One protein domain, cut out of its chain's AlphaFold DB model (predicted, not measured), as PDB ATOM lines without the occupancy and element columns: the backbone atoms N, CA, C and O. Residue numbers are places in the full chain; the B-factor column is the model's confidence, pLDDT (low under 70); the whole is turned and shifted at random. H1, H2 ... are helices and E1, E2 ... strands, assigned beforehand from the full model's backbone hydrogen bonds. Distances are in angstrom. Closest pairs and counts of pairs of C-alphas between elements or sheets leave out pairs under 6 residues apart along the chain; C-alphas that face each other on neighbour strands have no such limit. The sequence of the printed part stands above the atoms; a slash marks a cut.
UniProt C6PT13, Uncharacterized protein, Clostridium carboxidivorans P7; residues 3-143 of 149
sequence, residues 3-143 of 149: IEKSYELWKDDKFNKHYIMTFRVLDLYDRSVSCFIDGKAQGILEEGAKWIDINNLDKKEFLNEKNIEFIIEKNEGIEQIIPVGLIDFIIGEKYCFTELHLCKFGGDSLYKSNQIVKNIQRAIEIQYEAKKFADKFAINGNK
ATOM      1  N   ILE A   3      40.115 -41.093  46.293       86.44
ATOM      2  CA  ILE A   3      40.180 -42.537  46.058       86.44
ATOM      3  C   ILE A   3      39.905 -43.233  47.392       86.44
ATOM      4  O   ILE A   3      40.720 -43.167  48.312       86.44
ATOM      5  N   GLU A   4      38.763 -43.901  47.498       88.50
ATOM      6  CA  GLU A   4      38.406 -44.739  48.639       88.50
ATOM      7  C   GLU A   4      38.762 -46.198  48.343       88.50
ATOM      8  O   GLU A   4      38.646 -46.669  47.210       88.50
ATOM      9  N   LYS A   5      39.193 -46.929  49.374       90.00
ATOM     10  CA  LYS A   5      39.486 -48.365  49.290       90.00
ATOM     11  C   LYS A   5      38.669 -49.101  50.334       90.00
ATOM     12  O   LYS A   5      38.764 -48.774  51.517       90.00
ATOM     13  N   SER A   6      37.921 -50.113  49.919       89.19
ATOM     14  CA  SER A   6      37.267 -51.055  50.826       89.19
ATOM     15  C   SER A   6      37.811 -52.463  50.611       89.19
ATOM     16  O   SER A   6      38.309 -52.797  49.534       89.19
ATOM     17  N   TYR A   7      37.749 -53.271  51.666       88.38
ATOM     18  CA  TYR A   7      38.289 -54.625  51.702       88.38
ATOM     19  C   TYR A   7      37.195 -55.566  52.181       88.38
ATOM     20  O   TYR A   7      36.530 -55.284  53.178       88.38
ATOM     21  N   GLU A   8      37.045 -56.695  51.506       86.56
ATOM     22  CA  GLU A   8      36.088 -57.732  51.861       86.56
ATOM     23  C   GLU A   8      36.753 -59.108  51.776       86.56
ATOM     24  O   GLU A   8      37.656 -59.345  50.971       86.56
ATOM     25  N   LEU A   9      36.324 -60.023  52.644       84.44
ATOM     26  CA  LEU A   9      36.688 -61.429  52.558       84.44
ATOM     27  C   LEU A   9      35.469 -62.205  52.070       84.44
ATOM     28  O   LEU A   9      34.515 -62.390  52.824       84.44
ATOM     29  N   TRP A  10      35.540 -62.708  50.846       83.12
ATOM     30  CA  TRP A  10      34.528 -63.599  50.298       83.12
ATOM     31  C   TRP A  10      34.990 -65.054  50.400       83.12
ATOM     32  O   TRP A  10      36.189 -65.352  50.377       83.12
ATOM     33  N   LYS A  11      34.039 -65.975  50.553       80.06
ATOM     34  CA  LYS A  11      34.296 -67.414  50.492       80.06
ATOM     35  C   LYS A  11      33.390 -68.033  49.446       80.06
ATOM     36  O   LYS A  11      32.190 -67.775  49.471       80.06
ATOM     37  N   ASP A  12      33.968 -68.845  48.572       79.69
ATOM     38  CA  ASP A  12      33.184 -69.608  47.604       79.69
ATOM     39  C   ASP A  12      32.541 -70.852  48.242       79.69
ATOM     40  O   ASP A  12      32.810 -71.201  49.397       79.69
ATOM     41  N   ASP A  13      31.717 -71.555  47.464       81.12
ATOM     42  CA  ASP A  13      31.027 -72.787  47.880       81.12
ATOM     43  C   ASP A  13      31.988 -73.934  48.251       81.12
ATOM     44  O   ASP A  13      31.590 -74.922  48.866       81.12
ATOM     45  N   LYS A  14      33.274 -73.809  47.894       79.25
ATOM     46  CA  LYS A  14      34.354 -74.743  48.239       79.25
ATOM     47  C   LYS A  14      35.179 -74.260  49.439       79.25
ATOM     48  O   LYS A  14      36.214 -74.849  49.739       79.25
ATOM     49  N   PHE A  15      34.720 -73.221  50.144       75.56
ATOM     50  CA  PHE A  15      35.386 -72.575  51.280       75.56
ATOM     51  C   PHE A  15      36.750 -71.942  50.963       75.56
ATOM     52  O   PHE A  15      37.496 -71.607  51.894       75.56
ATOM     53  N   ASN A  16      37.080 -71.721  49.689       77.69
ATOM     54  CA  ASN A  16      38.280 -70.968  49.345       77.69
ATOM     55  C   ASN A  16      38.083 -69.508  49.738       77.69
ATOM     56  O   ASN A  16      37.015 -68.933  49.536       77.69
ATOM     57  N   LYS A  17      39.124 -68.912  50.316       78.44
ATOM     58  CA  LYS A  17      39.125 -67.507  50.721       78.44
ATOM     59  C   LYS A  17      39.578 -66.637  49.559       78.44
ATOM     60  O   LYS A  17      40.655 -66.863  49.013       78.44
ATOM     61  N   HIS A  18      38.796 -65.607  49.281       80.38
ATOM     62  CA  HIS A  18      39.052 -64.615  48.250       80.38
ATOM     63  C   HIS A  18      39.123 -63.243  48.909       80.38
ATOM     64  O   HIS A  18      38.203 -62.837  49.622       80.38
ATOM     65  N   TYR A  19      40.239 -62.548  48.707       82.75
ATOM     66  CA  TYR A  19      40.414 -61.195  49.229       82.75
ATOM     67  C   TYR A  19      39.984 -60.210  48.158       82.75
ATOM     68  O   TYR A  19      40.627 -60.104  47.114       82.75
ATOM     69  N   ILE A  20      38.895 -59.508  48.431       85.00
ATOM     70  CA  ILE A  20      38.297 -58.544  47.525       85.00
ATOM     71  C   ILE A  20      38.713 -57.142  47.956       85.00
ATOM     72  O   ILE A  20      38.696 -56.803  49.141       85.00
ATOM     73  N   MET A  21      39.072 -56.320  46.979       86.88
ATOM     74  CA  MET A  21      39.302 -54.896  47.153       86.88
ATOM     75  C   MET A  21      38.465 -54.117  46.154       86.88
ATOM     76  O   MET A  21      38.468 -54.436  44.970       86.88
ATOM     77  N   THR A  22      37.814 -53.055  46.613       86.12
ATOM     78  CA  THR A  22      37.153 -52.101  45.719       86.12
ATOM     79  C   THR A  22      37.845 -50.752  45.822       86.12
ATOM     80  O   THR A  22      37.961 -50.193  46.913       86.12
ATOM     81  N   PHE A  23      38.302 -50.237  44.684       84.44
ATOM     82  CA  PHE A  23      38.688 -48.842  44.527       84.44
ATOM     83  C   PHE A  23      37.467 -48.059  44.086       84.44
ATOM     84  O   PHE A  23      36.982 -48.268  42.977       84.44
ATOM     85  N   ARG A  24      36.999 -47.138  44.921       85.19
ATOM     86  CA  ARG A  24      36.004 -46.154  44.513       85.19
ATOM     87  C   ARG A  24      36.711 -44.839  44.232       85.19
ATOM     88  O   ARG A  24      37.335 -44.265  45.121       85.19
ATOM     89  N   VAL A  25      36.616 -44.362  43.000       81.12
ATOM     90  CA  VAL A  25      37.159 -43.058  42.604       81.12
ATOM     91  C   VAL A  25      35.997 -42.088  42.533       81.12
ATOM     92  O   VAL A  25      35.077 -42.305  41.754       81.12
ATOM     93  N   LEU A  26      36.024 -41.045  43.359       75.81
ATOM     94  CA  LEU A  26      35.050 -39.958  43.340       75.81
ATOM     95  C   LEU A  26      35.748 -38.684  42.886       75.81
ATOM     96  O   LEU A  26      36.824 -38.363  43.394       75.81
ATOM     97  N   ASP A  27      35.125 -37.900  42.013       70.25
ATOM     98  CA  ASP A  27      35.552 -36.516  41.825       70.25
ATOM     99  C   ASP A  27      34.562 -35.541  42.459       70.25
ATOM    100  O   ASP A  27      33.376 -35.516  42.143       70.25
ATOM    101  N   LEU A  28      35.067 -34.756  43.412       63.12
ATOM    102  CA  LEU A  28      34.285 -33.789  44.181       63.12
ATOM    103  C   LEU A  28      34.498 -32.348  43.709       63.12
ATOM    104  O   LEU A  28      33.780 -31.460  44.165       63.12
ATOM    105  N   TYR A  29      35.506 -32.099  42.867       54.22
ATOM    106  CA  TYR A  29      35.947 -30.737  42.559       54.22
ATOM    107  C   TYR A  29      35.266 -30.138  41.330       54.22
ATOM    108  O   TYR A  29      35.103 -28.922  41.267       54.22
ATOM    109  N   ASP A  30      34.841 -30.970  40.381       55.00
ATOM    110  CA  ASP A  30      34.311 -30.493  39.114       55.00
ATOM    111  C   ASP A  30      33.159 -31.392  38.661       55.00
ATOM    112  O   ASP A  30      33.340 -32.572  38.375       55.00
ATOM    113  N   ARG A  31      31.938 -30.843  38.594       51.47
ATOM    114  CA  ARG A  31      30.748 -31.573  38.106       51.47
ATOM    115  C   ARG A  31      30.834 -31.917  36.613       51.47
ATOM    116  O   ARG A  31      29.835 -32.365  36.050       51.47
ATOM    117  N   SER A  32      31.968 -31.635  35.980       54.62
ATOM    118  CA  SER A  32      32.245 -31.945  34.592       54.62
ATOM    119  C   SER A  32      33.104 -33.193  34.409       54.62
ATOM    120  O   SER A  32      33.083 -33.702  33.305       54.62
ATOM    121  N   VAL A  33      33.808 -33.741  35.407       55.22
ATOM    122  CA  VAL A  33      34.650 -34.934  35.182       55.22
ATOM    123  C   VAL A  33      33.953 -36.200  35.676       55.22
ATOM    124  O   VAL A  33      33.650 -36.355  36.855       55.22
ATOM    125  N   SER A  34      33.724 -37.123  34.747       62.31
ATOM    126  CA  SER A  34      33.251 -38.484  34.974       62.31
ATOM    127  C   SER A  34      34.394 -39.479  34.857       62.31
ATOM    128  O   SER A  34      35.336 -39.269  34.098       62.31
ATOM    129  N   CYS A  35      34.300 -40.588  35.580       64.69
ATOM    130  CA  CYS A  35      35.231 -41.706  35.468       64.69
ATOM    131  C   CYS A  35      34.467 -43.006  35.227       64.69
ATOM    132  O   CYS A  35      33.334 -43.163  35.680       64.69
ATOM    133  N   PHE A  36      35.082 -43.933  34.501       65.62
ATOM    134  CA  PHE A  36      34.524 -45.247  34.189       65.62
ATOM    135  C   PHE A  36      35.665 -46.255  34.011       65.62
ATOM    136  O   PHE A  36      36.816 -45.880  33.783       65.62
ATOM    137  N   ILE A  37      35.359 -47.545  34.159       66.69
ATOM    138  CA  ILE A  37      36.311 -48.602  33.791       66.69
ATOM    139  C   ILE A  37      36.482 -48.552  32.273       66.69
ATOM    140  O   ILE A  37      35.482 -48.653  31.556       66.69
ATOM    141  N   ASP A  38      37.725 -48.420  31.803       61.88
ATOM    142  CA  ASP A  38      38.047 -48.408  30.372       61.88
ATOM    143  C   ASP A  38      37.388 -49.619  29.679       61.88
ATOM    144  O   ASP A  38      37.418 -50.742  30.191       61.88
ATOM    145  N   GLY A  39      36.778 -49.410  28.509       58.81
ATOM    146  CA  GLY A  39      36.133 -50.479  27.740       58.81
ATOM    147  C   GLY A  39      37.063 -51.661  27.427       58.81
ATOM    148  O   GLY A  39      36.605 -52.797  27.350       58.81
ATOM    149  N   LYS A  40      38.376 -51.435  27.318       65.50
ATOM    150  CA  LYS A  40      39.396 -52.487  27.174       65.50
ATOM    151  C   LYS A  40      39.648 -53.219  28.491       65.50
ATOM    152  O   LYS A  40      39.807 -54.439  28.492       65.50
ATOM    153  N   ALA A  41      39.593 -52.508  29.615       62.78
ATOM    154  CA  ALA A  41      39.654 -53.099  30.949       62.78
ATOM    155  C   ALA A  41      38.376 -53.884  31.317       62.78
ATOM    156  O   ALA A  41      38.406 -54.718  32.217       62.78
ATOM    157  N   GLN A  42      37.264 -53.723  30.593       63.62
ATOM    158  CA  GLN A  42      36.119 -54.634  30.736       63.62
ATOM    159  C   GLN A  42      36.446 -56.059  30.250       63.62
ATOM    160  O   GLN A  42      35.882 -57.023  30.758       63.62
ATOM    161  N   GLY A  43      37.394 -56.213  29.317       63.72
ATOM    162  CA  GLY A  43      37.822 -57.511  28.774       63.72
ATOM    163  C   GLY A  43      38.733 -58.341  29.691       63.72
ATOM    164  O   GLY A  43      39.149 -59.437  29.307       63.72
ATOM    165  N   ILE A  44      39.066 -57.825  30.879       70.25
ATOM    166  CA  ILE A  44      39.818 -58.543  31.927       70.25
ATOM    167  C   ILE A  44      38.962 -58.912  33.137       70.25
ATOM    168  O   ILE A  44      39.491 -59.427  34.121       70.25
ATOM    169  N   LEU A  45      37.658 -58.641  33.072       72.50
ATOM    170  CA  LEU A  45      36.714 -59.163  34.046       72.50
ATOM    171  C   LEU A  45      36.628 -60.682  33.872       72.50
ATOM    172  O   LEU A  45      36.456 -61.175  32.757       72.50
ATOM    173  N   GLU A  46      36.759 -61.416  34.973       64.94
ATOM    174  CA  GLU A  46      36.557 -62.867  34.979       64.94
ATOM    175  C   GLU A  46      35.134 -63.214  34.500       64.94
ATOM    176  O   GLU A  46      34.168 -62.536  34.857       64.94
ATOM    177  N   GLU A  47      34.980 -64.267  33.689       56.34
ATOM    178  CA  GLU A  47      33.679 -64.647  33.120       56.34
ATOM    179  C   GLU A  47      32.628 -64.877  34.220       56.34
ATOM    180  O   GLU A  47      32.816 -65.662  35.149       56.34
ATOM    181  N   GLY A  48      31.497 -64.169  34.128       54.94
ATOM    182  CA  GLY A  48      30.424 -64.227  35.130       54.94
ATOM    183  C   GLY A  48      30.700 -63.444  36.422       54.94
ATOM    184  O   GLY A  48      29.836 -63.396  37.298       54.94
ATOM    185  N   ALA A  49      31.856 -62.790  36.534       60.16
ATOM    186  CA  ALA A  49      32.284 -61.997  37.676       60.16
ATOM    187  C   ALA A  49      32.526 -60.523  37.294       60.16
ATOM    188  O   ALA A  49      32.769 -60.172  36.146       60.16
ATOM    189  N   LYS A  50      32.467 -59.628  38.291       72.12
ATOM    190  CA  LYS A  50      32.834 -58.205  38.150       72.12
ATOM    191  C   LYS A  50      34.245 -57.913  38.675       72.12
ATOM    192  O   LYS A  50      34.538 -56.773  39.015       72.12
ATOM    193  N   TRP A  51      35.093 -58.936  38.793       81.38
ATOM    194  CA  TRP A  51      36.391 -58.859  39.470       81.38
ATOM    195  C   TRP A  51      37.548 -59.030  38.488       81.38
ATOM    196  O   TRP A  51      37.445 -59.795  37.531       81.38
ATOM    197  N   ILE A  52      38.666 -58.374  38.789       86.62
ATOM    198  CA  ILE A  52      39.954 -58.552  38.109       86.62
ATOM    199  C   ILE A  52      40.913 -59.281  39.051       86.62
ATOM    200  O   ILE A  52      41.065 -58.863  40.203       86.62
ATOM    201  N   ASP A  53      41.606 -60.323  38.581       87.44
ATOM    202  CA  ASP A  53      42.700 -60.920  39.357       87.44
ATOM    203  C   ASP A  53      43.865 -59.931  39.491       87.44
ATOM    204  O   ASP A  53      44.574 -59.614  38.529       87.44
ATOM    205  N   ILE A  54      44.099 -59.470  40.719       89.19
ATOM    206  CA  ILE A  54      45.151 -58.506  41.021       89.19
ATOM    207  C   ILE A  54      46.545 -59.020  40.645       89.19
ATOM    208  O   ILE A  54      47.420 -58.222  40.321       89.19
ATOM    209  N   ASN A  55      46.770 -60.337  40.655       87.81
ATOM    210  CA  ASN A  55      48.079 -60.919  40.360       87.81
ATOM    211  C   ASN A  55      48.474 -60.795  38.878       87.81
ATOM    212  O   ASN A  55      49.599 -61.147  38.525       87.81
ATOM    213  N   ASN A  56      47.567 -60.352  38.005       89.75
ATOM    214  CA  ASN A  56      47.846 -60.152  36.585       89.75
ATOM    215  C   ASN A  56      48.236 -58.709  36.246       89.75
ATOM    216  O   ASN A  56      48.840 -58.463  35.204       89.75
ATOM    217  N   LEU A  57      47.954 -57.760  37.140       92.00
ATOM    218  CA  LEU A  57      48.106 -56.327  36.880       92.00
ATOM    219  C   LEU A  57      49.549 -55.809  36.992       92.00
ATOM    220  O   LEU A  57      49.797 -54.630  36.756       92.00
ATOM    221  N   ASP A  58      50.505 -56.680  37.319       91.00
ATOM    222  CA  ASP A  58      51.942 -56.391  37.306       91.00
ATOM    223  C   ASP A  58      52.718 -57.189  36.247       91.00
ATOM    224  O   ASP A  58      53.943 -57.260  36.306       91.00
ATOM    225  N   LYS A  59      52.028 -57.802  35.279       92.38
ATOM    226  CA  LYS A  59      52.650 -58.604  34.217       92.38
ATOM    227  C   LYS A  59      52.549 -57.877  32.878       92.38
ATOM    228  O   LYS A  59      51.449 -57.697  32.360       92.38
ATOM    229  N   LYS A  60      53.687 -57.488  32.288       94.00
ATOM    230  CA  LYS A  60      53.721 -56.751  31.004       94.00
ATOM    231  C   LYS A  60      53.039 -57.546  29.888       94.00
ATOM    232  O   LYS A  60      52.306 -56.976  29.090       94.00
ATOM    233  N   GLU A  61      53.265 -58.854  29.847       94.69
ATOM    234  CA  GLU A  61      52.723 -59.757  28.828       94.69
ATOM    235  C   GLU A  61      51.194 -59.788  28.876       94.69
ATOM    236  O   GLU A  61      50.551 -59.611  27.847       94.69
ATOM    237  N   PHE A  62      50.622 -59.926  30.078       92.56
ATOM    238  CA  PHE A  62      49.173 -59.919  30.279       92.56
ATOM    239  C   PHE A  62      48.551 -58.579  29.873       92.56
ATOM    240  O   PHE A  62      47.553 -58.548  29.159       92.56
ATOM    241  N   LEU A  63      49.148 -57.463  30.307       93.12
ATOM    242  CA  LEU A  63      48.637 -56.130  29.984       93.12
ATOM    243  C   LEU A  63      48.678 -55.871  28.471       93.12
ATOM    244  O   LEU A  63      47.694 -55.392  27.913       93.12
ATOM    245  N   ASN A  64      49.760 -56.271  27.796       93.06
ATOM    246  CA  ASN A  64      49.863 -56.202  26.337       93.06
ATOM    247  C   ASN A  64      48.797 -57.059  25.641       93.06
ATOM    248  O   ASN A  64      48.113 -56.565  24.749       93.06
ATOM    249  N   GLU A  65      48.630 -58.320  26.052       91.56
ATOM    250  CA  GLU A  65      47.630 -59.238  25.481       91.56
ATOM    251  C   GLU A  65      46.213 -58.657  25.572       91.56
ATOM    252  O   GLU A  65      45.414 -58.762  24.641       91.56
ATOM    253  N   LYS A  66      45.913 -58.003  26.695       87.62
ATOM    254  CA  LYS A  66      44.608 -57.405  26.979       87.62
ATOM    255  C   LYS A  66      44.472 -55.964  26.489       87.62
ATOM    256  O   LYS A  66      43.436 -55.347  26.716       87.62
ATOM    257  N   ASN A  67      45.475 -55.439  25.781       89.81
ATOM    258  CA  ASN A  67      45.528 -54.056  25.297       89.81
ATOM    259  C   ASN A  67      45.318 -53.011  26.408       89.81
ATOM    260  O   ASN A  67      44.729 -51.955  26.168       89.81
ATOM    261  N   ILE A  68      45.788 -53.309  27.618       90.31
ATOM    262  CA  ILE A  68      45.768 -52.382  28.746       90.31
ATOM    263  C   ILE A  68      47.043 -51.560  28.696       90.31
ATOM    264  O   ILE A  68      48.150 -52.092  28.773       90.31
ATOM    265  N   GLU A  69      46.880 -50.246  28.586       93.62
ATOM    266  CA  GLU A  69      48.006 -49.325  28.609       93.62
ATOM    267  C   GLU A  69      48.713 -49.366  29.969       93.62
ATOM    268  O   GLU A  69      48.083 -49.397  31.033       93.62
ATOM    269  N   PHE A  70      50.041 -49.351  29.941       95.62
ATOM    270  CA  PHE A  70      50.854 -49.272  31.141       95.62
ATOM    271  C   PHE A  70      52.106 -48.446  30.894       95.62
ATOM    272  O   PHE A  70      52.612 -48.352  29.776       95.62
ATOM    273  N   ILE A  71      52.642 -47.901  31.977       95.50
ATOM    274  CA  ILE A  71      53.959 -47.277  31.991       95.50
ATOM    275  C   ILE A  71      54.890 -48.059  32.913       95.50
ATOM    276  O   ILE A  71      54.456 -48.861  33.746       95.50
ATOM    277  N   ILE A  72      56.188 -47.815  32.762       95.06
ATOM    278  CA  ILE A  72      57.219 -48.372  33.632       95.06
ATOM    279  C   ILE A  72      57.871 -47.207  34.369       95.06
ATOM    280  O   ILE A  72      58.524 -46.371  33.748       95.06
ATOM    281  N   GLU A  73      57.719 -47.167  35.689       93.50
ATOM    282  CA  GLU A  73      58.461 -46.245  36.551       93.50
ATOM    283  C   GLU A  73      59.646 -46.990  37.186       93.50
ATOM    284  O   GLU A  73      59.551 -48.165  37.551       93.50
ATOM    285  N   LYS A  74      60.794 -46.312  37.299       91.88
ATOM    286  CA  LYS A  74      61.984 -46.819  37.994       91.88
ATOM    287  C   LYS A  74      62.187 -46.008  39.259       91.88
ATOM    288  O   LYS A  74      62.453 -44.813  39.169       91.88
ATOM    289  N   ASN A  75      62.113 -46.659  40.415       81.31
ATOM    290  CA  ASN A  75      62.429 -46.032  41.692       81.31
ATOM    291  C   ASN A  75      63.479 -46.868  42.424       81.31
ATOM    292  O   ASN A  75      63.315 -48.078  42.551       81.31
ATOM    293  N   GLU A  76      64.583 -46.239  42.831       82.12
ATOM    294  CA  GLU A  76      65.698 -46.896  43.540       82.12
ATOM    295  C   GLU A  76      66.218 -48.180  42.851       82.12
ATOM    296  O   GLU A  76      66.649 -49.133  43.493       82.12
ATOM    297  N   GLY A  77      66.173 -48.223  41.513       79.31
ATOM    298  CA  GLY A  77      66.606 -49.380  40.719       79.31
ATOM    299  C   GLY A  77      65.572 -50.504  40.580       79.31
ATOM    300  O   GLY A  77      65.840 -51.484  39.889       79.31
ATOM    301  N   ILE A  78      64.382 -50.358  41.168       83.50
ATOM    302  CA  ILE A  78      63.269 -51.299  41.030       83.50
ATOM    303  C   ILE A  78      62.335 -50.810  39.917       83.50
ATOM    304  O   ILE A  78      61.814 -49.694  39.974       83.50
ATOM    305  N   GLU A  79      62.118 -51.649  38.899       90.25
ATOM    306  CA  GLU A  79      61.098 -51.416  37.870       90.25
ATOM    307  C   GLU A  79      59.705 -51.738  38.415       90.25
ATOM    308  O   GLU A  79      59.460 -52.830  38.927       90.25
ATOM    309  N   GLN A  80      58.782 -50.793  38.268       92.50
ATOM    310  CA  GLN A  80      57.382 -50.940  38.643       92.50
ATOM    311  C   GLN A  80      56.500 -50.737  37.416       92.50
ATOM    312  O   GLN A  80      56.655 -49.769  36.672       92.50
ATOM    313  N   ILE A  81      55.566 -51.663  37.213       95.00
ATOM    314  CA  ILE A  81      54.564 -51.587  36.147       95.00
ATOM    315  C   ILE A  81      53.326 -50.903  36.714       95.00
ATOM    316  O   ILE A  81      52.798 -51.323  37.748       95.00
ATOM    317  N   ILE A  82      52.887 -49.844  36.042       95.75
ATOM    318  CA  ILE A  82      51.748 -49.022  36.444       95.75
ATOM    319  C   ILE A  82      50.691 -49.118  35.337       95.75
ATOM    320  O   ILE A  82      50.902 -48.558  34.259       95.75
ATOM    321  N   PRO A  83      49.580 -49.840  35.567       94.25
ATOM    322  CA  PRO A  83      48.563 -50.105  34.549       94.25
ATOM    323  C   PRO A  83      47.609 -48.909  34.406       94.25
ATOM    324  O   PRO A  83      46.531 -48.878  34.996       94.25
ATOM    325  N   VAL A  84      48.025 -47.889  33.654       93.31
ATOM    326  CA  VAL A  84      47.269 -46.638  33.467       93.31
ATOM    327  C   VAL A  84      45.967 -46.813  32.678       93.31
ATOM    328  O   VAL A  84      45.090 -45.972  32.802       93.31
ATOM    329  N   GLY A  85      45.796 -47.893  31.916       87.62
ATOM    330  CA  GLY A  85      44.596 -48.157  31.108       87.62
ATOM    331  C   GLY A  85      43.443 -48.859  31.838       87.62
ATOM    332  O   GLY A  85      42.643 -49.524  31.190       87.62
ATOM    333  N   LEU A  86      43.384 -48.816  33.176       87.62
ATOM    334  CA  LEU A  86      42.315 -49.480  33.948       87.62
ATOM    335  C   LEU A  86      41.066 -48.610  34.136       87.62
ATOM    336  O   LEU A  86      39.949 -49.123  34.174       87.62
ATOM    337  N   ILE A  87      41.261 -47.305  34.297       84.81
ATOM    338  CA  ILE A  87      40.201 -46.322  34.518       84.81
ATOM    339  C   ILE A  87      40.459 -45.166  33.567       84.81
ATOM    340  O   ILE A  87      41.587 -44.681  33.493       84.81
ATOM    341  N   ASP A  88      39.411 -44.718  32.890       80.31
ATOM    342  CA  ASP A  88      39.453 -43.548  32.023       80.31
ATOM    343  C   ASP A  88      38.536 -42.444  32.576       80.31
ATOM    344  O   ASP A  88      37.604 -42.693  33.354       80.31
ATOM    345  N   PHE A  89      38.839 -41.203  32.201       78.00
ATOM    346  CA  PHE A  89      38.153 -39.996  32.640       78.00
ATOM    347  C   PHE A  89      37.577 -39.247  31.427       78.00
ATOM    348  O   PHE A  89      38.291 -38.856  30.500       78.00
ATOM    349  N   ILE A  90      36.269 -38.991  31.439       71.69
ATOM    350  CA  ILE A  90      35.548 -38.196  30.432       71.69
ATOM    351  C   ILE A  90      35.112 -36.871  31.051       71.69
ATOM    352  O   ILE A  90      34.739 -36.820  32.217       71.69
ATOM    353  N   ILE A  91      35.117 -35.800  30.258       66.44
ATOM    354  CA  ILE A  91      34.627 -34.484  30.687       66.44
ATOM    355  C   ILE A  91      33.270 -34.199  30.055       66.44
ATOM    356  O   ILE A  91      32.997 -34.622  28.936       66.44
ATOM    357  N   GLY A  92      32.442 -33.430  30.749       60.66
ATOM    358  CA  GLY A  92      31.111 -32.993  30.351       60.66
ATOM    359  C   GLY A  92      29.982 -33.906  30.829       60.66
ATOM    360  O   GLY A  92      28.821 -33.505  30.757       60.66
ATOM    361  N   GLU A  93      30.290 -35.093  31.353       59.69
ATOM    362  CA  GLU A  93      29.287 -36.037  31.848       59.69
ATOM    363  C   GLU A  93      29.095 -35.927  33.371       59.69
ATOM    364  O   GLU A  93      30.015 -35.587  34.115       59.69
ATOM    365  N   LYS A  94      27.874 -36.206  33.847       58.00
ATOM    366  CA  LYS A  94      27.499 -36.181  35.273       58.00
ATOM    367  C   LYS A  94      27.537 -37.583  35.898       58.00
ATOM    368  O   LYS A  94      26.516 -38.044  36.407       58.00
ATOM    369  N   TYR A  95      28.681 -38.256  35.901       55.59
ATOM    370  CA  TYR A  95      28.883 -39.473  36.690       55.59
ATOM    371  C   TYR A  95      29.926 -39.247  37.783       55.59
ATOM    372  O   TYR A  95      31.075 -38.917  37.526       55.59
ATOM    373  N   CYS A  96      29.490 -39.388  39.038       63.12
ATOM    374  CA  CYS A  96      30.214 -38.912  40.218       63.12
ATOM    375  C   CYS A  96      31.091 -39.961  40.914       63.12
ATOM    376  O   CYS A  96      31.744 -39.622  41.904       63.12
ATOM    377  N   PHE A  97      31.113 -41.207  40.432       72.25
ATOM    378  CA  PHE A  97      32.071 -42.213  40.881       72.25
ATOM    379  C   PHE A  97      32.159 -43.413  39.927       72.25
ATOM    380  O   PHE A  97      31.199 -43.718  39.221       72.25
ATOM    381  N   THR A  98      33.287 -44.123  39.974       80.56
ATOM    382  CA  THR A  98      33.462 -45.467  39.399       80.56
ATOM    383  C   THR A  98      34.025 -46.414  40.452       80.56
ATOM    384  O   THR A  98      34.694 -45.974  41.394       80.56
ATOM    385  N   GLU A  99      33.764 -47.709  40.296       84.06
ATOM    386  CA  GLU A  99      34.290 -48.759  41.166       84.06
ATOM    387  C   GLU A  99      35.118 -49.750  40.352       84.06
ATOM    388  O   GLU A  99      34.624 -50.344  39.401       84.06
ATOM    389  N   LEU A 100      36.381 -49.938  40.732       86.50
ATOM    390  CA  LEU A 100      37.252 -50.982  40.202       86.50
ATOM    391  C   LEU A 100      37.369 -52.081  41.253       86.50
ATOM    392  O   LEU A 100      37.903 -51.852  42.344       86.50
ATOM    393  N   HIS A 101      36.888 -53.273  40.917       87.12
ATOM    394  CA  HIS A 101      36.896 -54.396  41.836       87.12
ATOM    395  C   HIS A 101      38.012 -55.390  41.511       87.12
ATOM    396  O   HIS A 101      38.116 -55.921  40.405       87.12
ATOM    397  N   LEU A 102      38.839 -55.671  42.510       89.31
ATOM    398  CA  LEU A 102      39.974 -56.574  42.428       89.31
ATOM    399  C   LEU A 102      39.739 -57.767  43.340       89.31
ATOM    400  O   LEU A 102      39.267 -57.614  44.466       89.31
ATOM    401  N   CYS A 103      40.138 -58.943  42.884       87.44
ATOM    402  CA  CYS A 103      40.176 -60.150  43.687       87.44
ATOM    403  C   CYS A 103      41.608 -60.683  43.721       87.44
ATOM    404  O   CYS A 103      42.317 -60.658  42.716       87.44
ATOM    405  N   LYS A 104      42.046 -61.182  44.876       84.31
ATOM    406  CA  LYS A 104      43.217 -62.050  44.963       84.31
ATOM    407  C   LYS A 104      42.751 -63.492  45.091       84.31
ATOM    408  O   LYS A 104      42.242 -63.885  46.144       84.31
ATOM    409  N   PHE A 105      43.021 -64.274  44.053       76.81
ATOM    410  CA  PHE A 105      42.906 -65.724  44.096       76.81
ATOM    411  C   PHE A 105      44.194 -66.332  44.676       76.81
ATOM    412  O   PHE A 105      45.303 -65.924  44.322       76.81
ATOM    413  N   GLY A 106      44.051 -67.301  45.582       67.81
ATOM    414  CA  GLY A 106      45.176 -68.047  46.162       67.81
ATOM    415  C   GLY A 106      45.828 -67.424  47.407       67.81
ATOM    416  O   GLY A 106      45.594 -66.272  47.774       67.81
ATOM    417  N   GLY A 107      46.642 -68.236  48.092       57.06
ATOM    418  CA  GLY A 107      47.175 -67.971  49.438       57.06
ATOM    419  C   GLY A 107      48.582 -67.366  49.514       57.06
ATOM    420  O   GLY A 107      49.175 -67.377  50.590       57.06
ATOM    421  N   ASP A 108      49.132 -66.869  48.405       64.00
ATOM    422  CA  ASP A 108      50.466 -66.258  48.389       64.00
ATOM    423  C   ASP A 108      50.556 -64.978  49.237       64.00
ATOM    424  O   ASP A 108      49.554 -64.372  49.630       64.00
ATOM    425  N   SER A 109      51.790 -64.509  49.445       71.56
ATOM    426  CA  SER A 109      52.107 -63.270  50.163       71.56
ATOM    427  C   SER A 109      51.269 -62.068  49.698       71.56
ATOM    428  O   SER A 109      51.314 -61.649  48.536       71.56
ATOM    429  N   LEU A 110      50.551 -61.453  50.646       80.94
ATOM    430  CA  LEU A 110      49.780 -60.220  50.440       80.94
ATOM    431  C   LEU A 110      50.671 -58.998  50.174       80.94
ATOM    432  O   LEU A 110      50.181 -57.981  49.687       80.94
ATOM    433  N   TYR A 111      51.975 -59.091  50.460       85.19
ATOM    434  CA  TYR A 111      52.923 -58.000  50.237       85.19
ATOM    435  C   TYR A 111      52.962 -57.579  48.767       85.19
ATOM    436  O   TYR A 111      52.855 -56.393  48.458       85.19
ATOM    437  N   LYS A 112      53.036 -58.562  47.859       85.81
ATOM    438  CA  LYS A 112      53.044 -58.308  46.418       85.81
ATOM    439  C   LYS A 112      51.747 -57.628  45.984       85.81
ATOM    440  O   LYS A 112      51.788 -56.591  45.336       85.81
ATOM    441  N   SER A 113      50.602 -58.149  46.423       88.19
ATOM    442  CA  SER A 113      49.294 -57.556  46.129       88.19
ATOM    443  C   SER A 113      49.196 -56.113  46.635       88.19
ATOM    444  O   SER A 113      48.735 -55.251  45.900       88.19
ATOM    445  N   ASN A 114      49.712 -55.809  47.828       88.44
ATOM    446  CA  ASN A 114      49.736 -54.440  48.349       88.44
ATOM    447  C   ASN A 114      50.592 -53.485  47.492       88.44
ATOM    448  O   ASN A 114      50.255 -52.309  47.366       88.44
ATOM    449  N   GLN A 115      51.676 -53.967  46.878       90.19
ATOM    450  CA  GLN A 115      52.440 -53.161  45.923       90.19
ATOM    451  C   GLN A 115      51.625 -52.876  44.655       90.19
ATOM    452  O   GLN A 115      51.572 -51.733  44.210       90.19
ATOM    453  N   ILE A 116      50.928 -53.880  44.117       91.88
ATOM    454  CA  ILE A 116      50.064 -53.714  42.938       91.88
ATOM    455  C   ILE A 116      48.946 -52.699  43.223       91.88
ATOM    456  O   ILE A 116      48.697 -51.814  42.413       91.88
ATOM    457  N   VAL A 117      48.340 -52.741  44.414       92.06
ATOM    458  CA  VAL A 117      47.346 -51.750  44.879       92.06
ATOM    459  C   VAL A 117      47.895 -50.322  44.836       92.06
ATOM    460  O   VAL A 117      47.185 -49.396  44.441       92.06
ATOM    461  N   LYS A 118      49.153 -50.110  45.242       92.94
ATOM    462  CA  LYS A 118      49.790 -48.786  45.154       92.94
ATOM    463  C   LYS A 118      49.983 -48.358  43.703       92.94
ATOM    464  O   LYS A 118      49.688 -47.212  43.378       92.94
ATOM    465  N   ASN A 119      50.408 -49.273  42.836       93.88
ATOM    466  CA  ASN A 119      50.582 -48.990  41.411       93.88
ATOM    467  C   ASN A 119      49.244 -48.657  40.733       93.88
ATOM    468  O   ASN A 119      49.194 -47.756  39.905       93.88
ATOM    469  N   ILE A 120      48.146 -49.313  41.120       93.44
ATOM    470  CA  ILE A 120      46.797 -48.990  40.626       93.44
ATOM    471  C   ILE A 120      46.363 -47.599  41.094       93.44
ATOM    472  O   ILE A 120      45.874 -46.812  40.293       93.44
ATOM    473  N   GLN A 121      46.581 -47.250  42.365       93.81
ATOM    474  CA  GLN A 121      46.296 -45.890  42.831       93.81
ATOM    475  C   GLN A 121      47.085 -44.852  42.020       93.81
ATOM    476  O   GLN A 121      46.521 -43.865  41.556       93.81
ATOM    477  N   ARG A 122      48.377 -45.114  41.806       94.81
ATOM    478  CA  ARG A 122      49.251 -44.255  41.008       94.81
ATOM    479  C   ARG A 122      48.766 -44.123  39.562       94.81
ATOM    480  O   ARG A 122      48.782 -43.024  39.021       94.81
ATOM    481  N   ALA A 123      48.300 -45.213  38.954       93.62
ATOM    482  CA  ALA A 123      47.708 -45.212  37.618       93.62
ATOM    483  C   ALA A 123      46.496 -44.270  37.520       93.62
ATOM    484  O   ALA A 123      46.427 -43.451  36.607       93.62
ATOM    485  N   ILE A 124      45.586 -44.343  38.497       91.12
ATOM    486  CA  ILE A 124      44.395 -43.484  38.575       91.12
ATOM    487  C   ILE A 124      44.798 -42.008  38.691       91.12
ATOM    488  O   ILE A 124      44.253 -41.159  37.993       91.12
ATOM    489  N   GLU A 125      45.780 -41.701  39.543       92.00
ATOM    490  CA  GLU A 125      46.302 -40.340  39.717       92.00
ATOM    491  C   GLU A 125      46.921 -39.783  38.427       92.00
ATOM    492  O   GLU A 125      46.674 -38.627  38.083       92.00
ATOM    493  N   ILE A 126      47.694 -40.594  37.697       92.56
ATOM    494  CA  ILE A 126      48.298 -40.194  36.419       92.56
ATOM    495  C   ILE A 126      47.217 -39.867  35.391       92.56
ATOM    496  O   ILE A 126      47.279 -38.804  34.778       92.56
ATOM    497  N   GLN A 127      46.226 -40.747  35.226       88.50
ATOM    498  CA  GLN A 127      45.135 -40.532  34.274       88.50
ATOM    499  C   GLN A 127      44.330 -39.273  34.603       88.50
ATOM    500  O   GLN A 127      44.068 -38.446  33.730       88.50
ATOM    501  N   TYR A 128      44.002 -39.075  35.882       86.75
ATOM    502  CA  TYR A 128      43.277 -37.892  36.332       86.75
ATOM    503  C   TYR A 128      44.047 -36.591  36.046       86.75
ATOM    504  O   TYR A 128      43.483 -35.635  35.511       86.75
ATOM    505  N   GLU A 129      45.346 -36.541  36.354       87.44
ATOM    506  CA  GLU A 129      46.162 -35.348  36.095       87.44
ATOM    507  C   GLU A 129      46.418 -35.119  34.600       87.44
ATOM    508  O   GLU A 129      46.381 -33.973  34.147       87.44
ATOM    509  N   ALA A 130      46.612 -36.182  33.811       87.50
ATOM    510  CA  ALA A 130      46.713 -36.084  32.356       87.50
ATOM    511  C   ALA A 130      45.436 -35.483  31.754       87.50
ATOM    512  O   ALA A 130      45.510 -34.582  30.912       87.50
ATOM    513  N   LYS A 131      44.266 -35.910  32.245       83.25
ATOM    514  CA  LYS A 131      42.982 -35.367  31.807       83.25
ATOM    515  C   LYS A 131      42.822 -33.894  32.167       83.25
ATOM    516  O   LYS A 131      42.614 -33.069  31.284       83.25
ATOM    517  N   LYS A 132      43.051 -33.531  33.432       81.25
ATOM    518  CA  LYS A 132      43.049 -32.126  33.873       81.25
ATOM    519  C   LYS A 132      44.011 -31.250  33.083       81.25
ATOM    520  O   LYS A 132      43.757 -30.061  32.892       81.25
ATOM    521  N   PHE A 133      45.167 -31.793  32.703       83.50
ATOM    522  CA  PHE A 133      46.134 -31.068  31.895       83.50
ATOM    523  C   PHE A 133      45.589 -30.803  30.493       83.50
ATOM    524  O   PHE A 133      45.642 -29.654  30.059       83.50
ATOM    525  N   ALA A 134      45.017 -31.809  29.825       80.50
ATOM    526  CA  ALA A 134      44.369 -31.642  28.523       80.50
ATOM    527  C   ALA A 134      43.263 -30.567  28.557       80.50
ATOM    528  O   ALA A 134      43.162 -29.745  27.643       80.50
ATOM    529  N   ASP A 135      42.514 -30.483  29.655       74.56
ATOM    530  CA  ASP A 135      41.394 -29.540  29.800       74.56
ATOM    531  C   ASP A 135      41.821 -28.089  29.826       74.56
ATOM    532  O   ASP A 135      41.130 -27.219  29.292       74.56
ATOM    533  N   LYS A 136      43.004 -27.815  30.379       76.12
ATOM    534  CA  LYS A 136      43.576 -26.467  30.343       76.12
ATOM    535  C   LYS A 136      43.739 -25.968  28.907       76.12
ATOM    536  O   LYS A 136      43.640 -24.766  28.682       76.12
ATOM    537  N   PHE A 137      43.946 -26.862  27.940       72.62
ATOM    538  CA  PHE A 137      44.042 -26.501  26.526       72.62
ATOM    539  C   PHE A 137      42.671 -26.437  25.845       72.62
ATOM    540  O   PHE A 137      42.446 -25.525  25.052       72.62
ATOM    541  N   ALA A 138      41.728 -27.318  26.195       65.62
ATOM    542  CA  ALA A 138      40.362 -27.273  25.662       65.62
ATOM    543  C   ALA A 138      39.601 -25.995  26.078       65.62
ATOM    544  O   ALA A 138      38.865 -25.411  25.285       65.62
ATOM    545  N   ILE A 139      39.828 -25.510  27.304       56.06
ATOM    546  CA  ILE A 139      39.257 -24.251  27.808       56.06
ATOM    547  C   ILE A 139      39.878 -23.028  27.108       56.06
ATOM    548  O   ILE A 139      39.198 -22.018  26.917       56.06
ATOM    549  N   ASN A 140      41.151 -23.108  26.704       50.88
ATOM    550  CA  ASN A 140      41.847 -22.004  26.039       50.88
ATOM    551  C   ASN A 140      41.524 -21.909  24.539       50.88
ATOM    552  O   ASN A 140      41.429 -20.797  24.028       50.88
ATOM    553  N   GLY A 141      41.259 -23.030  23.858       46.56
ATOM    554  CA  GLY A 141      40.840 -23.028  22.449       46.56
ATOM    555  C   GLY A 141      39.501 -22.318  22.199       46.56
ATOM    556  O   GLY A 141      39.333 -21.662  21.180       46.56
ATOM    557  N   ASN A 142      38.582 -22.343  23.170       45.28
ATOM    558  CA  ASN A 142      37.282 -21.664  23.064       45.28
ATOM    559  C   ASN A 142      37.319 -20.158  23.385       45.28
ATOM    560  O   ASN A 142      36.306 -19.480  23.224       45.28
ATOM    561  N   LYS A 143      38.444 -19.614  23.868       44.03
ATOM    562  CA  LYS A 143      38.573 -18.168  24.131       44.03
ATOM    563  C   LYS A 143      39.156 -17.386  22.958       44.03
ATOM    564  O   LYS A 143      38.937 -16.179  22.901       44.03
TER     565      LYS A 143
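Overview. This is residues 3 to 143 of the 149 residues of an uncharacterized protein of Clostridium carboxidivorans P7 (UniProt C6PT13). One long helix, H3, runs along one face of a twisted sheet of three strands, E1, E2 and E7, and continues past a small two-stranded sheet, E3 and E6, before its last residues, 136 to 143, stick out at one end. The hairpin of E4 and E5 packs on H3 through E5, and its tip, residues 74 to 79, sticks out; two short helices, H1 and H2, bound a long stretch, residues 45 to 59, that passes beside E7. The printed part has 141 residues with three named helices and seven named strands in the order E1 E2 E3 H1 H2 E4 E5 E6 E7 H3, and the class is mixed, helices and strands. The largest sheet has the order E1, E2, E7, and the sheets are antiparallel. The whole is compact, with a radius of gyration of the C-alphas of 16.4 A, but elongated, spanning 61 by 37 by 25 A.

Arrangement. E1, residues 3 to 11, and E2, residues 17 to 26, form an antiparallel hairpin at 159 degrees; N 6 and O 22 are 3.0 A apart, within hydrogen-bond range. E7, residues 97 to 104, is the other neighbour of E2, antiparallel at 160 degrees, with N 100 and O 23 at 2.9 A; E1 and E7 are the edge strands. H3, residues 110 to 143, is on this sheet at a height over the sheet of 9.7 A; H3 and the sheet E1 E2 E7 form two layers, a helix on one face of a sheet. It lies over E2 and runs along the strands, at 18 degrees to E2 on the local plane. The C-alphas of Ile 3 and Gln 121 are the closest of E1 and H3, 7.7 A apart. E3, residues 33 to 37, and E6, residues 87 to 91, are antiparallel neighbours at 151 degrees, with N 34 and O 90 at 2.7 A. The closest C-alphas of E3 and E7 are those of Phe 36 and Thr 98, 5.3 A apart, and those of E6 and H3 are Ile 87 and Ile 124, 6.5 A apart. H1, residues 41 to 44, is not on the three-stranded sheet; its Ala 41 and Ile 87 of E6 have C-alphas 7.7 A apart, the closest of the two elements. Further along, residues 52 to 53 pair, parallel, with residues 102 to 103 of E7. E4, residues 71 to 75, and E5, residues 78 to 82, form an antiparallel hairpin at 149 degrees, with N 73 and O 80 at 3.0 A. Ile 82 of E5 and Asn 119 of H3 have the closest C-alphas of that pair, 5.1 A apart, while E4 and H3 are apart. H2, residues 60 to 65, is closest to E5 between the C-alphas of Lys 60 and Ile 81, 7.3 A; H2 and H3 are apart. Every O i to N i+4 pair of H2 is within hydrogen-bond range, 26 of 30 are in H3, and H1 is too short for such a pair.

Along the chain. E1 begins at C-alpha 3, at (40.180, -42.537, 46.058), and is 25.9 A long. E2 measures 28.8 A, E3 13.8 A, H1 5.5 A and H2 8.6 A. E4 is 12.9 A, E5 12.6 A, E6 13.6 A and E7 23.1 A long. H3 begins at C-alpha 110, at (49.780, -60.220, 50.440), and ends 50.9 A away at C-alpha 143, at (38.573, -18.168, 24.131).

Size, cuts and confidence. The C-alphas of Lys 14 and Lys 143 are the two farthest apart, 61.6 A. Without the stretches that stand free, the body spans 48 by 28 by 25 A. The printed part has no cut. The link from H1 to H2 is long, with 15 residues, that from E2 to E3 is short, with 6, and the others are tight. The mean pLDDT of the printed part is 79.3; it is under 70 in residues 28 to 43, 46 to 49, 91 to 96, 106 to 108 and 138 to 143.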